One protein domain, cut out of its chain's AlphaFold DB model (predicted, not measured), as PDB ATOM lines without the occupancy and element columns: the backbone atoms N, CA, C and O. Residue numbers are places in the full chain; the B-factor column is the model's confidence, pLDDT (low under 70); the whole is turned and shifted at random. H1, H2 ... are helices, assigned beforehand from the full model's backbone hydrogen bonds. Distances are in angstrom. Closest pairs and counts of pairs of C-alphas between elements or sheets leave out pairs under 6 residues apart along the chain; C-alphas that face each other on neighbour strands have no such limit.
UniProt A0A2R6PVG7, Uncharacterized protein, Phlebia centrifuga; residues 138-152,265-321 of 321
ATOM      1  N   ASN A 138     -48.692 -18.010 -41.889       86.75
ATOM      2  CA  ASN A 138     -47.616 -17.461 -42.697       86.75
ATOM      3  C   ASN A 138     -46.247 -17.818 -42.062       86.75
ATOM      4  O   ASN A 138     -46.166 -18.239 -40.906       86.75
ATOM      5  N   LEU A 139     -45.155 -17.654 -42.820       80.50
ATOM      6  CA  LEU A 139     -43.799 -17.922 -42.315       80.50
ATOM      7  C   LEU A 139     -43.452 -17.034 -41.105       80.50
ATOM      8  O   LEU A 139     -42.724 -17.461 -40.216       80.50
ATOM      9  N   GLU A 140     -43.967 -15.807 -41.060       79.94
ATOM     10  CA  GLU A 140     -43.713 -14.856 -39.974       79.94
ATOM     11  C   GLU A 140     -44.345 -15.324 -38.654       79.94
ATOM     12  O   GLU A 140     -43.709 -15.238 -37.609       79.94
ATOM     13  N   ASP A 141     -45.553 -15.885 -38.700       81.75
ATOM     14  CA  ASP A 141     -46.300 -16.436 -37.572       81.75
ATOM     15  C   ASP A 141     -45.580 -17.668 -37.017       81.75
ATOM     16  O   ASP A 141     -45.454 -17.827 -35.803       81.75
ATOM     17  N   GLU A 142     -45.061 -18.522 -37.904       83.81
ATOM     18  CA  GLU A 142     -44.279 -19.698 -37.522       83.81
ATOM     19  C   GLU A 142     -42.952 -19.298 -36.864       83.81
ATOM     20  O   GLU A 142     -42.620 -19.798 -35.787       83.81
ATOM     21  N   VAL A 143     -42.226 -18.339 -37.450       83.81
ATOM     22  CA  VAL A 143     -40.990 -17.792 -36.867       83.81
ATOM     23  C   VAL A 143     -41.277 -17.109 -35.530       83.81
ATOM     24  O   VAL A 143     -40.527 -17.312 -34.576       83.81
ATOM     25  N   LYS A 144     -42.381 -16.362 -35.412       81.12
ATOM     26  CA  LYS A 144     -42.807 -15.731 -34.159       81.12
ATOM     27  C   LYS A 144     -43.080 -16.775 -33.083       81.12
ATOM     28  O   LYS A 144     -42.604 -16.627 -31.958       81.12
ATOM     29  N   LEU A 145     -43.817 -17.839 -33.414       82.19
ATOM     30  CA  LEU A 145     -44.087 -18.922 -32.472       82.19
ATOM     31  C   LEU A 145     -42.785 -19.596 -32.029       82.19
ATOM     32  O   LEU A 145     -42.611 -19.863 -30.839       82.19
ATOM     33  N   LEU A 146     -41.869 -19.854 -32.967       78.94
ATOM     34  CA  LEU A 146     -40.572 -20.444 -32.660       78.94
ATOM     35  C   LEU A 146     -39.773 -19.538 -31.718       78.94
ATOM     36  O   LEU A 146     -39.280 -20.022 -30.705       78.94
ATOM     37  N   ALA A 147     -39.716 -18.235 -32.000       81.25
ATOM     38  CA  ALA A 147     -39.017 -17.254 -31.178       81.25
ATOM     39  C   ALA A 147     -39.583 -17.210 -29.747       81.25
ATOM     40  O   ALA A 147     -38.835 -17.367 -28.780       81.25
ATOM     41  N   VAL A 148     -40.909 -17.111 -29.605       81.31
ATOM     42  CA  VAL A 148     -41.596 -17.150 -28.302       81.31
ATOM     43  C   VAL A 148     -41.271 -18.444 -27.557       81.31
ATOM     44  O   VAL A 148     -40.874 -18.409 -26.393       81.31
ATOM     45  N   LYS A 149     -41.368 -19.592 -28.232       81.31
ATOM     46  CA  LYS A 149     -41.067 -20.897 -27.639       81.31
ATOM     47  C   LYS A 149     -39.601 -21.002 -27.207       81.31
ATOM     48  O   LYS A 149     -39.322 -21.509 -26.124       81.31
ATOM     49  N   THR A 150     -38.660 -20.513 -28.014       80.81
ATOM     50  CA  THR A 150     -37.233 -20.520 -27.662       80.81
ATOM     51  C   THR A 150     -36.930 -19.631 -26.465       80.81
ATOM     52  O   THR A 150     -36.156 -20.043 -25.608       80.81
ATOM     53  N   LEU A 151     -37.575 -18.466 -26.350       77.44
ATOM     54  CA  LEU A 151     -37.419 -17.591 -25.188       77.44
ATOM     55  C   LEU A 151     -38.013 -18.208 -23.920       77.44
ATOM     56  O   LEU A 151     -37.387 -18.139 -22.867       77.44
ATOM     57  N   GLN A 152     -39.173 -18.863 -24.024       77.69
ATOM     58  CA  GLN A 152     -39.795 -19.567 -22.898       77.69
ATOM     59  C   GLN A 152     -38.926 -20.711 -22.366       77.69
ATOM     60  O   GLN A 152     -38.899 -20.952 -21.163       77.69
ATOM     61  N   PRO A 265     -41.435  -5.604 -29.171       77.50
ATOM     62  CA  PRO A 265     -40.858  -4.876 -30.302       77.50
ATOM     63  C   PRO A 265     -39.586  -5.545 -30.839       77.50
ATOM     64  O   PRO A 265     -39.475  -5.762 -32.043       77.50
ATOM     65  N   SER A 266     -38.669  -5.967 -29.963       79.12
ATOM     66  CA  SER A 266     -37.429  -6.631 -30.387       79.12
ATOM     67  C   SER A 266     -37.700  -8.004 -31.004       79.12
ATOM     68  O   SER A 266     -37.101  -8.353 -32.020       79.12
ATOM     69  N   LEU A 267     -38.654  -8.766 -30.456       82.56
ATOM     70  CA  LEU A 267     -39.113 -10.019 -31.049       82.56
ATOM     71  C   LEU A 267     -39.712  -9.818 -32.433       82.56
ATOM     72  O   LEU A 267     -39.459 -10.624 -33.328       82.56
ATOM     73  N   HIS A 268     -40.519  -8.775 -32.614       82.81
ATOM     74  CA  HIS A 268     -41.131  -8.478 -33.900       82.81
ATOM     75  C   HIS A 268     -40.071  -8.139 -34.951       82.81
ATOM     76  O   HIS A 268     -40.101  -8.706 -36.043       82.81
ATOM     77  N   ASP A 269     -39.085  -7.318 -34.592       85.38
ATOM     78  CA  ASP A 269     -37.980  -6.959 -35.480       85.38
ATOM     79  C   ASP A 269     -37.115  -8.176 -35.837       85.38
ATOM     80  O   ASP A 269     -36.814  -8.393 -37.012       85.38
ATOM     81  N   ILE A 270     -36.777  -9.023 -34.856       86.06
ATOM     82  CA  ILE A 270     -36.054 -10.285 -35.091       86.06
ATOM     83  C   ILE A 270     -36.869 -11.204 -36.000       86.06
ATOM     84  O   ILE A 270     -36.322 -11.775 -36.943       86.06
ATOM     85  N   THR A 271     -38.176 -11.325 -35.762       86.19
ATOM     86  CA  THR A 271     -39.078 -12.158 -36.570       86.19
ATOM     87  C   THR A 271     -39.103 -11.680 -38.018       86.19
ATOM     88  O   THR A 271     -38.878 -12.479 -38.926       86.19
ATOM     89  N   ILE A 272     -39.306 -10.379 -38.246       87.12
ATOM     90  CA  ILE A 272     -39.339  -9.783 -39.587       87.12
ATOM     91  C   ILE A 272     -37.992  -9.958 -40.292       87.12
ATOM     92  O   ILE A 272     -37.946 -10.346 -41.462       87.12
ATOM     93  N   CYS A 273     -36.887  -9.667 -39.603       85.31
ATOM     94  CA  CYS A 273     -35.548  -9.811 -40.165       85.31
ATOM     95  C   CYS A 273     -35.254 -11.270 -40.532       85.31
ATOM     96  O   CYS A 273     -34.801 -11.531 -41.646       85.31
ATOM     97  N   THR A 274     -35.600 -12.216 -39.657       87.19
ATOM     98  CA  THR A 274     -35.402 -13.654 -39.885       87.19
ATOM     99  C   THR A 274     -36.278 -14.163 -41.028       87.19
ATOM    100  O   THR A 274     -35.780 -14.833 -41.929       87.19
ATOM    101  N   ALA A 275     -37.564 -13.803 -41.063       86.62
ATOM    102  CA  ALA A 275     -38.482 -14.208 -42.126       86.62
ATOM    103  C   ALA A 275     -38.048 -13.663 -43.495       86.62
ATOM    104  O   ALA A 275     -38.050 -14.395 -44.491       86.62
ATOM    105  N   ARG A 276     -37.607 -12.397 -43.553       90.62
ATOM    106  CA  ARG A 276     -37.043 -11.794 -44.768       90.62
ATOM    107  C   ARG A 276     -35.781 -12.525 -45.212       90.62
ATOM    108  O   ARG A 276     -35.653 -12.840 -46.392       90.62
ATOM    109  N   HIS A 277     -34.880 -12.814 -44.278       88.50
ATOM    110  CA  HIS A 277     -33.625 -13.501 -44.560       88.50
ATOM    111  C   HIS A 277     -33.857 -14.923 -45.095       88.50
ATOM    112  O   HIS A 277     -33.345 -15.283 -46.152       88.50
ATOM    113  N   LEU A 278     -34.726 -15.703 -44.445       89.25
ATOM    114  CA  LEU A 278     -35.122 -17.031 -44.920       89.25
ATOM    115  C   LEU A 278     -35.785 -16.969 -46.300       89.25
ATOM    116  O   LEU A 278     -35.467 -17.772 -47.175       89.25
ATOM    117  N   SER A 279     -36.655 -15.985 -46.534       90.25
ATOM    118  CA  SER A 279     -37.291 -15.785 -47.840       90.25
ATOM    119  C   SER A 279     -36.269 -15.488 -48.939       90.25
ATOM    120  O   SER A 279     -36.402 -15.996 -50.051       90.25
ATOM    121  N   GLN A 280     -35.226 -14.709 -48.637       93.62
ATOM    122  CA  GLN A 280     -34.126 -14.446 -49.567       93.62
ATOM    123  C   GLN A 280     -33.333 -15.718 -49.878       93.62
ATOM    124  O   GLN A 280     -33.102 -16.003 -51.052       93.62
ATOM    125  N   ILE A 281     -32.987 -16.521 -48.864       90.25
ATOM    126  CA  ILE A 281     -32.307 -17.811 -49.063       90.25
ATOM    127  C   ILE A 281     -33.154 -18.725 -49.955       90.25
ATOM    128  O   ILE A 281     -32.657 -19.261 -50.943       90.25
ATOM    129  N   LEU A 282     -34.449 -18.867 -49.664       89.50
ATOM    130  CA  LEU A 282     -35.356 -19.705 -50.453       89.50
ATOM    131  C   LEU A 282     -35.514 -19.198 -51.893       89.50
ATOM    132  O   LEU A 282     -35.524 -20.001 -52.828       89.50
ATOM    133  N   ALA A 283     -35.592 -17.882 -52.095       90.69
ATOM    134  CA  ALA A 283     -35.641 -17.284 -53.427       90.69
ATOM    135  C   ALA A 283     -34.350 -17.544 -54.218       90.69
ATOM    136  O   ALA A 283     -34.409 -17.865 -55.406       90.69
ATOM    137  N   LEU A 284     -33.187 -17.469 -53.564       91.88
ATOM    138  CA  LEU A 284     -31.901 -17.790 -54.181       91.88
ATOM    139  C   LEU A 284     -31.785 -19.273 -54.528       91.88
ATOM    140  O   LEU A 284     -31.365 -19.603 -55.635       91.88
ATOM    141  N   LEU A 285     -32.226 -20.169 -53.643       89.81
ATOM    142  CA  LEU A 285     -32.289 -21.602 -53.933       89.81
ATOM    143  C   LEU A 285     -33.199 -21.895 -55.130       89.81
ATOM    144  O   LEU A 285     -32.841 -22.690 -55.999       89.81
ATOM    145  N   ALA A 286     -34.347 -21.220 -55.216       87.69
ATOM    146  CA  ALA A 286     -35.250 -21.339 -56.354       87.69
ATOM    147  C   ALA A 286     -34.623 -20.807 -57.656       87.69
ATOM    148  O   ALA A 286     -34.841 -21.392 -58.715       87.69
ATOM    149  N   ALA A 287     -33.822 -19.740 -57.586       89.94
ATOM    150  CA  ALA A 287     -33.103 -19.191 -58.736       89.94
ATOM    151  C   ALA A 287     -31.930 -20.078 -59.194       89.94
ATOM    152  O   ALA A 287     -31.635 -20.135 -60.387       89.94
ATOM    153  N   TYR A 288     -31.275 -20.780 -58.264       88.25
ATOM    154  CA  TYR A 288     -30.179 -21.711 -58.553       88.25
ATOM    155  C   TYR A 288     -30.652 -23.088 -59.015       88.25
ATOM    156  O   TYR A 288     -29.857 -23.847 -59.573       88.25
ATOM    157  N   ALA A 289     -31.928 -23.426 -58.818       84.19
ATOM    158  CA  ALA A 289     -32.496 -24.656 -59.343       84.19
ATOM    159  C   ALA A 289     -32.401 -24.639 -60.883       84.19
ATOM    160  O   ALA A 289     -33.070 -23.829 -61.533       84.19
ATOM    161  N   PRO A 290     -31.575 -25.507 -61.505       78.25
ATOM    162  CA  PRO A 290     -31.390 -25.476 -62.946       78.25
ATOM    163  C   PRO A 290     -32.731 -25.730 -63.631       78.25
ATOM    164  O   PRO A 290     -33.462 -26.656 -63.264       78.25
ATOM    165  N   SER A 291     -33.054 -24.920 -64.643       70.88
ATOM    166  CA  SER A 291     -34.265 -25.088 -65.442       70.88
ATOM    167  C   SER A 291     -34.186 -26.412 -66.201       70.88
ATOM    168  O   SER A 291     -33.643 -26.500 -67.301       70.88
ATOM    169  N   SER A 292     -34.679 -27.472 -65.577       73.25
ATOM    170  CA  SER A 292     -34.676 -28.800 -66.162       73.25
ATOM    171  C   SER A 292     -35.640 -28.854 -67.349       73.25
ATOM    172  O   SER A 292     -36.732 -28.275 -67.317       73.25
ATOM    173  N   GLU A 293     -35.276 -29.623 -68.379       78.31
ATOM    174  CA  GLU A 293     -36.179 -29.956 -69.482       78.31
ATOM    175  C   GLU A 293     -37.517 -30.477 -68.940       78.31
ATOM    176  O   GLU A 293     -37.546 -31.171 -67.921       78.31
ATOM    177  N   LYS A 294     -38.629 -30.185 -69.634       75.50
ATOM    178  CA  LYS A 294     -40.000 -30.550 -69.210       75.50
ATOM    179  C   LYS A 294     -40.155 -32.029 -68.835       75.50
ATOM    180  O   LYS A 294     -40.969 -32.364 -67.986       75.50
ATOM    181  N   SER A 295     -39.350 -32.912 -69.431       75.12
ATOM    182  CA  SER A 295     -39.346 -34.347 -69.126       75.12
ATOM    183  C   SER A 295     -38.603 -34.723 -67.830       75.12
ATOM    184  O   SER A 295     -38.779 -35.835 -67.332       75.12
ATOM    185  N   MET A 296     -37.755 -33.842 -67.297       65.56
ATOM    186  CA  MET A 296     -36.905 -34.062 -66.123       65.56
ATOM    187  C   MET A 296     -37.267 -33.166 -64.926       65.56
ATOM    188  O   MET A 296     -36.640 -33.278 -63.880       65.56
ATOM    189  N   GLN A 297     -38.321 -32.350 -65.025       64.44
ATOM    190  CA  GLN A 297     -38.788 -31.481 -63.929       64.44
ATOM    191  C   GLN A 297     -39.124 -32.245 -62.633       64.44
ATOM    192  O   GLN A 297     -39.019 -31.687 -61.550       64.44
ATOM    193  N   ASN A 298     -39.418 -33.548 -62.724       59.56
ATOM    194  CA  ASN A 298     -39.633 -34.427 -61.565       59.56
ATOM    195  C   ASN A 298     -38.340 -35.057 -61.004       59.56
ATOM    196  O   ASN A 298     -38.411 -35.992 -60.213       59.56
ATOM    197  N   ARG A 299     -37.155 -34.625 -61.456       69.56
ATOM    198  CA  ARG A 299     -35.843 -35.210 -61.111       69.56
ATOM    199  C   ARG A 299     -34.892 -34.179 -60.513       69.56
ATOM    200  O   ARG A 299     -33.713 -34.148 -60.860       69.56
ATOM    201  N   VAL A 300     -35.392 -33.335 -59.618       67.94
ATOM    202  CA  VAL A 300     -34.511 -32.450 -58.852       67.94
ATOM    203  C   VAL A 300     -33.750 -33.317 -57.851       67.94
ATOM    204  O   VAL A 300     -34.355 -34.060 -57.077       67.94
ATOM    205  N   ARG A 301     -32.414 -33.296 -57.916       75.69
ATOM    206  CA  ARG A 301     -31.603 -33.938 -56.878       75.69
ATOM    207  C   ARG A 301     -31.879 -33.226 -55.550       75.69
ATOM    208  O   ARG A 301     -32.024 -32.005 -55.570       75.69
ATOM    209  N   PRO A 302     -31.935 -33.951 -54.422       78.12
ATOM    210  CA  PRO A 302     -31.972 -33.312 -53.115       78.12
ATOM    211  C   PRO A 302     -30.837 -32.291 -53.028       78.12
ATOM    212  O   PRO A 302     -29.692 -32.620 -53.349       78.12
ATOM    213  N   ILE A 303     -31.169 -31.058 -52.662       84.12
ATOM    214  CA  ILE A 303     -30.172 -30.018 -52.418       84.12
ATOM    215  C   ILE A 303     -29.569 -30.328 -51.044       84.12
ATOM    216  O   ILE A 303     -30.303 -30.411 -50.060       84.12
ATOM    217  N   GLY A 304     -28.258 -30.576 -50.996       87.69
ATOM    218  CA  GLY A 304     -27.526 -30.758 -49.740       87.69
ATOM    219  C   GLY A 304     -27.411 -29.440 -48.974       87.69
ATOM    220  O   GLY A 304     -27.489 -28.368 -49.576       87.69
ATOM    221  N   TRP A 305     -27.218 -29.506 -47.656       88.38
ATOM    222  CA  TRP A 305     -27.038 -28.307 -46.826       88.38
ATOM    223  C   TRP A 305     -25.777 -27.531 -47.230       88.38
ATOM    224  O   TRP A 305     -25.768 -26.307 -47.176       88.38
ATOM    225  N   GLU A 306     -24.758 -28.234 -47.727       90.62
ATOM    226  CA  GLU A 306     -23.520 -27.663 -48.253       90.62
ATOM    227  C   GLU A 306     -23.824 -26.709 -49.409       90.62
ATOM    228  O   GLU A 306     -23.375 -25.571 -49.418       90.62
ATOM    229  N   SER A 307     -24.685 -27.131 -50.342       89.00
ATOM    230  CA  SER A 307     -25.103 -26.289 -51.466       89.00
ATOM    231  C   SER A 307     -25.897 -25.069 -51.010       89.00
ATOM    232  O   SER A 307     -25.782 -24.008 -51.616       89.00
ATOM    233  N   VAL A 308     -26.705 -25.201 -49.952       91.12
ATOM    234  CA  VAL A 308     -27.441 -24.066 -49.383       91.12
ATOM    235  C   VAL A 308     -26.472 -23.033 -48.813       91.12
ATOM    236  O   VAL A 308     -26.624 -21.847 -49.106       91.12
ATOM    237  N   LEU A 309     -25.467 -23.473 -48.052       90.62
ATOM    238  CA  LEU A 309     -24.457 -22.587 -47.476       90.62
ATOM    239  C   LEU A 309     -23.543 -21.976 -48.537       90.62
ATOM    240  O   LEU A 309     -23.276 -20.784 -48.463       90.62
ATOM    241  N   ASP A 310     -23.124 -22.741 -49.547       91.44
ATOM    242  CA  ASP A 310     -22.321 -22.225 -50.658       91.44
ATOM    243  C   ASP A 310     -23.073 -21.119 -51.406       91.44
ATOM    244  O   ASP A 310     -22.523 -20.049 -51.666       91.44
ATOM    245  N   ILE A 311     -24.356 -21.339 -51.719       91.44
ATOM    246  CA  ILE A 311     -25.195 -20.328 -52.376       91.44
ATOM    247  C   ILE A 311     -25.348 -19.109 -51.461       91.44
ATOM    248  O   ILE A 311     -25.122 -17.985 -51.903       91.44
ATOM    249  N   ALA A 312     -25.692 -19.301 -50.188       90.88
ATOM    250  CA  ALA A 312     -25.864 -18.192 -49.254       90.88
ATOM    251  C   ALA A 312     -24.560 -17.391 -49.045       90.88
ATOM    252  O   ALA A 312     -24.601 -16.162 -48.996       90.88
ATOM    253  N   GLY A 313     -23.411 -18.067 -48.999       91.12
ATOM    254  CA  GLY A 313     -22.087 -17.459 -48.870       91.12
ATOM    255  C   GLY A 313     -21.667 -16.672 -50.112       91.12
ATOM    256  O   GLY A 313     -21.203 -15.542 -49.989       91.12
ATOM    257  N   VAL A 314     -21.903 -17.200 -51.320       93.75
ATOM    258  CA  VAL A 314     -21.613 -16.488 -52.584       93.75
ATOM    259  C   VAL A 314     -22.408 -15.185 -52.704       93.75
ATOM    260  O   VAL A 314     -21.917 -14.216 -53.282       93.75
ATOM    261  N   HIS A 315     -23.621 -15.140 -52.148       90.81
ATOM    262  CA  HIS A 315     -24.463 -13.939 -52.135       90.81
ATOM    263  C   HIS A 315     -24.242 -13.038 -50.912       90.81
ATOM    264  O   HIS A 315     -24.954 -12.047 -50.765       90.81
ATOM    265  N   GLY A 316     -23.272 -13.358 -50.047       91.19
ATOM    266  CA  GLY A 316     -22.945 -12.560 -48.864       91.19
ATOM    267  C   GLY A 316     -24.066 -12.505 -47.823       91.19
ATOM    268  O   GLY A 316     -24.163 -11.530 -47.089       91.19
ATOM    269  N   LEU A 317     -24.948 -13.512 -47.779       85.81
ATOM    270  CA  LEU A 317     -25.986 -13.595 -46.743       85.81
ATOM    271  C   LEU A 317     -25.451 -14.143 -45.425       85.81
ATOM    272  O   LEU A 317     -25.996 -13.825 -44.373       85.81
ATOM    273  N   VAL A 318     -24.416 -14.977 -45.480       83.44
ATOM    274  CA  VAL A 318     -23.748 -15.493 -44.290       83.44
ATOM    275  C   VAL A 318     -22.405 -14.791 -44.205       83.44
ATOM    276  O   VAL A 318     -21.519 -15.068 -45.014       83.44
ATOM    277  N   ASP A 319     -22.274 -13.860 -43.261       73.56
ATOM    278  CA  ASP A 319     -20.972 -13.280 -42.945       73.56
ATOM    279  C   ASP A 319     -20.055 -14.399 -42.442       73.56
ATOM    280  O   ASP A 319     -20.404 -15.165 -41.539       73.56
ATOM    281  N   ALA A 320     -18.880 -14.510 -43.060       54.09
ATOM    282  CA  ALA A 320     -17.801 -15.334 -42.545       54.09
ATOM    283  C   ALA A 320     -17.249 -14.634 -41.296       54.09
ATOM    284  O   ALA A 320     -16.397 -13.754 -41.404       54.09
ATOM    285  N   VAL A 321     -17.818 -14.980 -40.138       44.25
ATOM    286  CA  VAL A 321     -17.301 -14.596 -38.816       44.25
ATOM    287  C   VAL A 321     -15.916 -15.195 -38.602       44.25
ATOM    288  O   VAL A 321     -15.737 -16.392 -38.931       44.25
TER     289      VAL A 321
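What this domain is: This is residues 138 to 152 and 265 to 321 of the 321 residues of an uncharacterized protein of Phlebia centrifuga (UniProt A0A2R6PVG7). One long straight helix, H2, makes a spine, and two shorter helices pack on separate stretches of it: H1 slants away from H2 at 49 degrees, and H3 crosses it at 82 degrees. Past the end of H2 the chain swings out in a long loop, of which residues 293 to 299 stick out, and folds back to H3. The printed part has 72 residues with three named helices, in the order H1, H2, H3, and no named strand, and its class is all helix. The whole is loose, with a radius of gyration of the C-alphas of 15.5 A, and it is only just elongated, spanning 48 by 30 by 16 A.

Where its parts are: Find C-alpha 139 at (-43.799, -17.922, -42.315); from there H1 runs through residues 139 to 152, 19.9 A from first to last C-alpha. After the cut, look at C-alpha 265 at (-40.858, -4.876, -30.302), where H2 begins; it runs to residue 288, 34.6 A on. H3, residues 305 to 314, covers 14.2 A and ends at C-alpha 314 at (-21.613, -16.488, -52.584).

How they stand to each other: H2 touches H1 with residues 267 to 275 alone; look at the closest C-alphas of the two, those of Glu 140 and Ala 275, 5.7 A apart. The two run opposite ways at a steep tilt of 49 degrees. Farther along, H2 touches H3 with residues 281 to 285 alone, and the closest C-alphas, of Ile 281 and Ala 312, are 6.5 A apart. Their lines are about perpendicular, at 82 degrees. H1 and H3 are apart. In H1, H2 and H3 every O i to N i+4 pair is within hydrogen-bond range.

The domain as a whole: The two C-alphas farthest apart, of Pro 265 and Ser 295, are 48.8 A from each other. Residues 153 to 264 are not printed, and C-alphas 152 and 265 are 16.5 A apart across the cut. H2 to H3 is a long link of 16 residues. The mean pLDDT of the printed part is 82.4; look for values under 70 at residues 296 to 300 and 320 to 321.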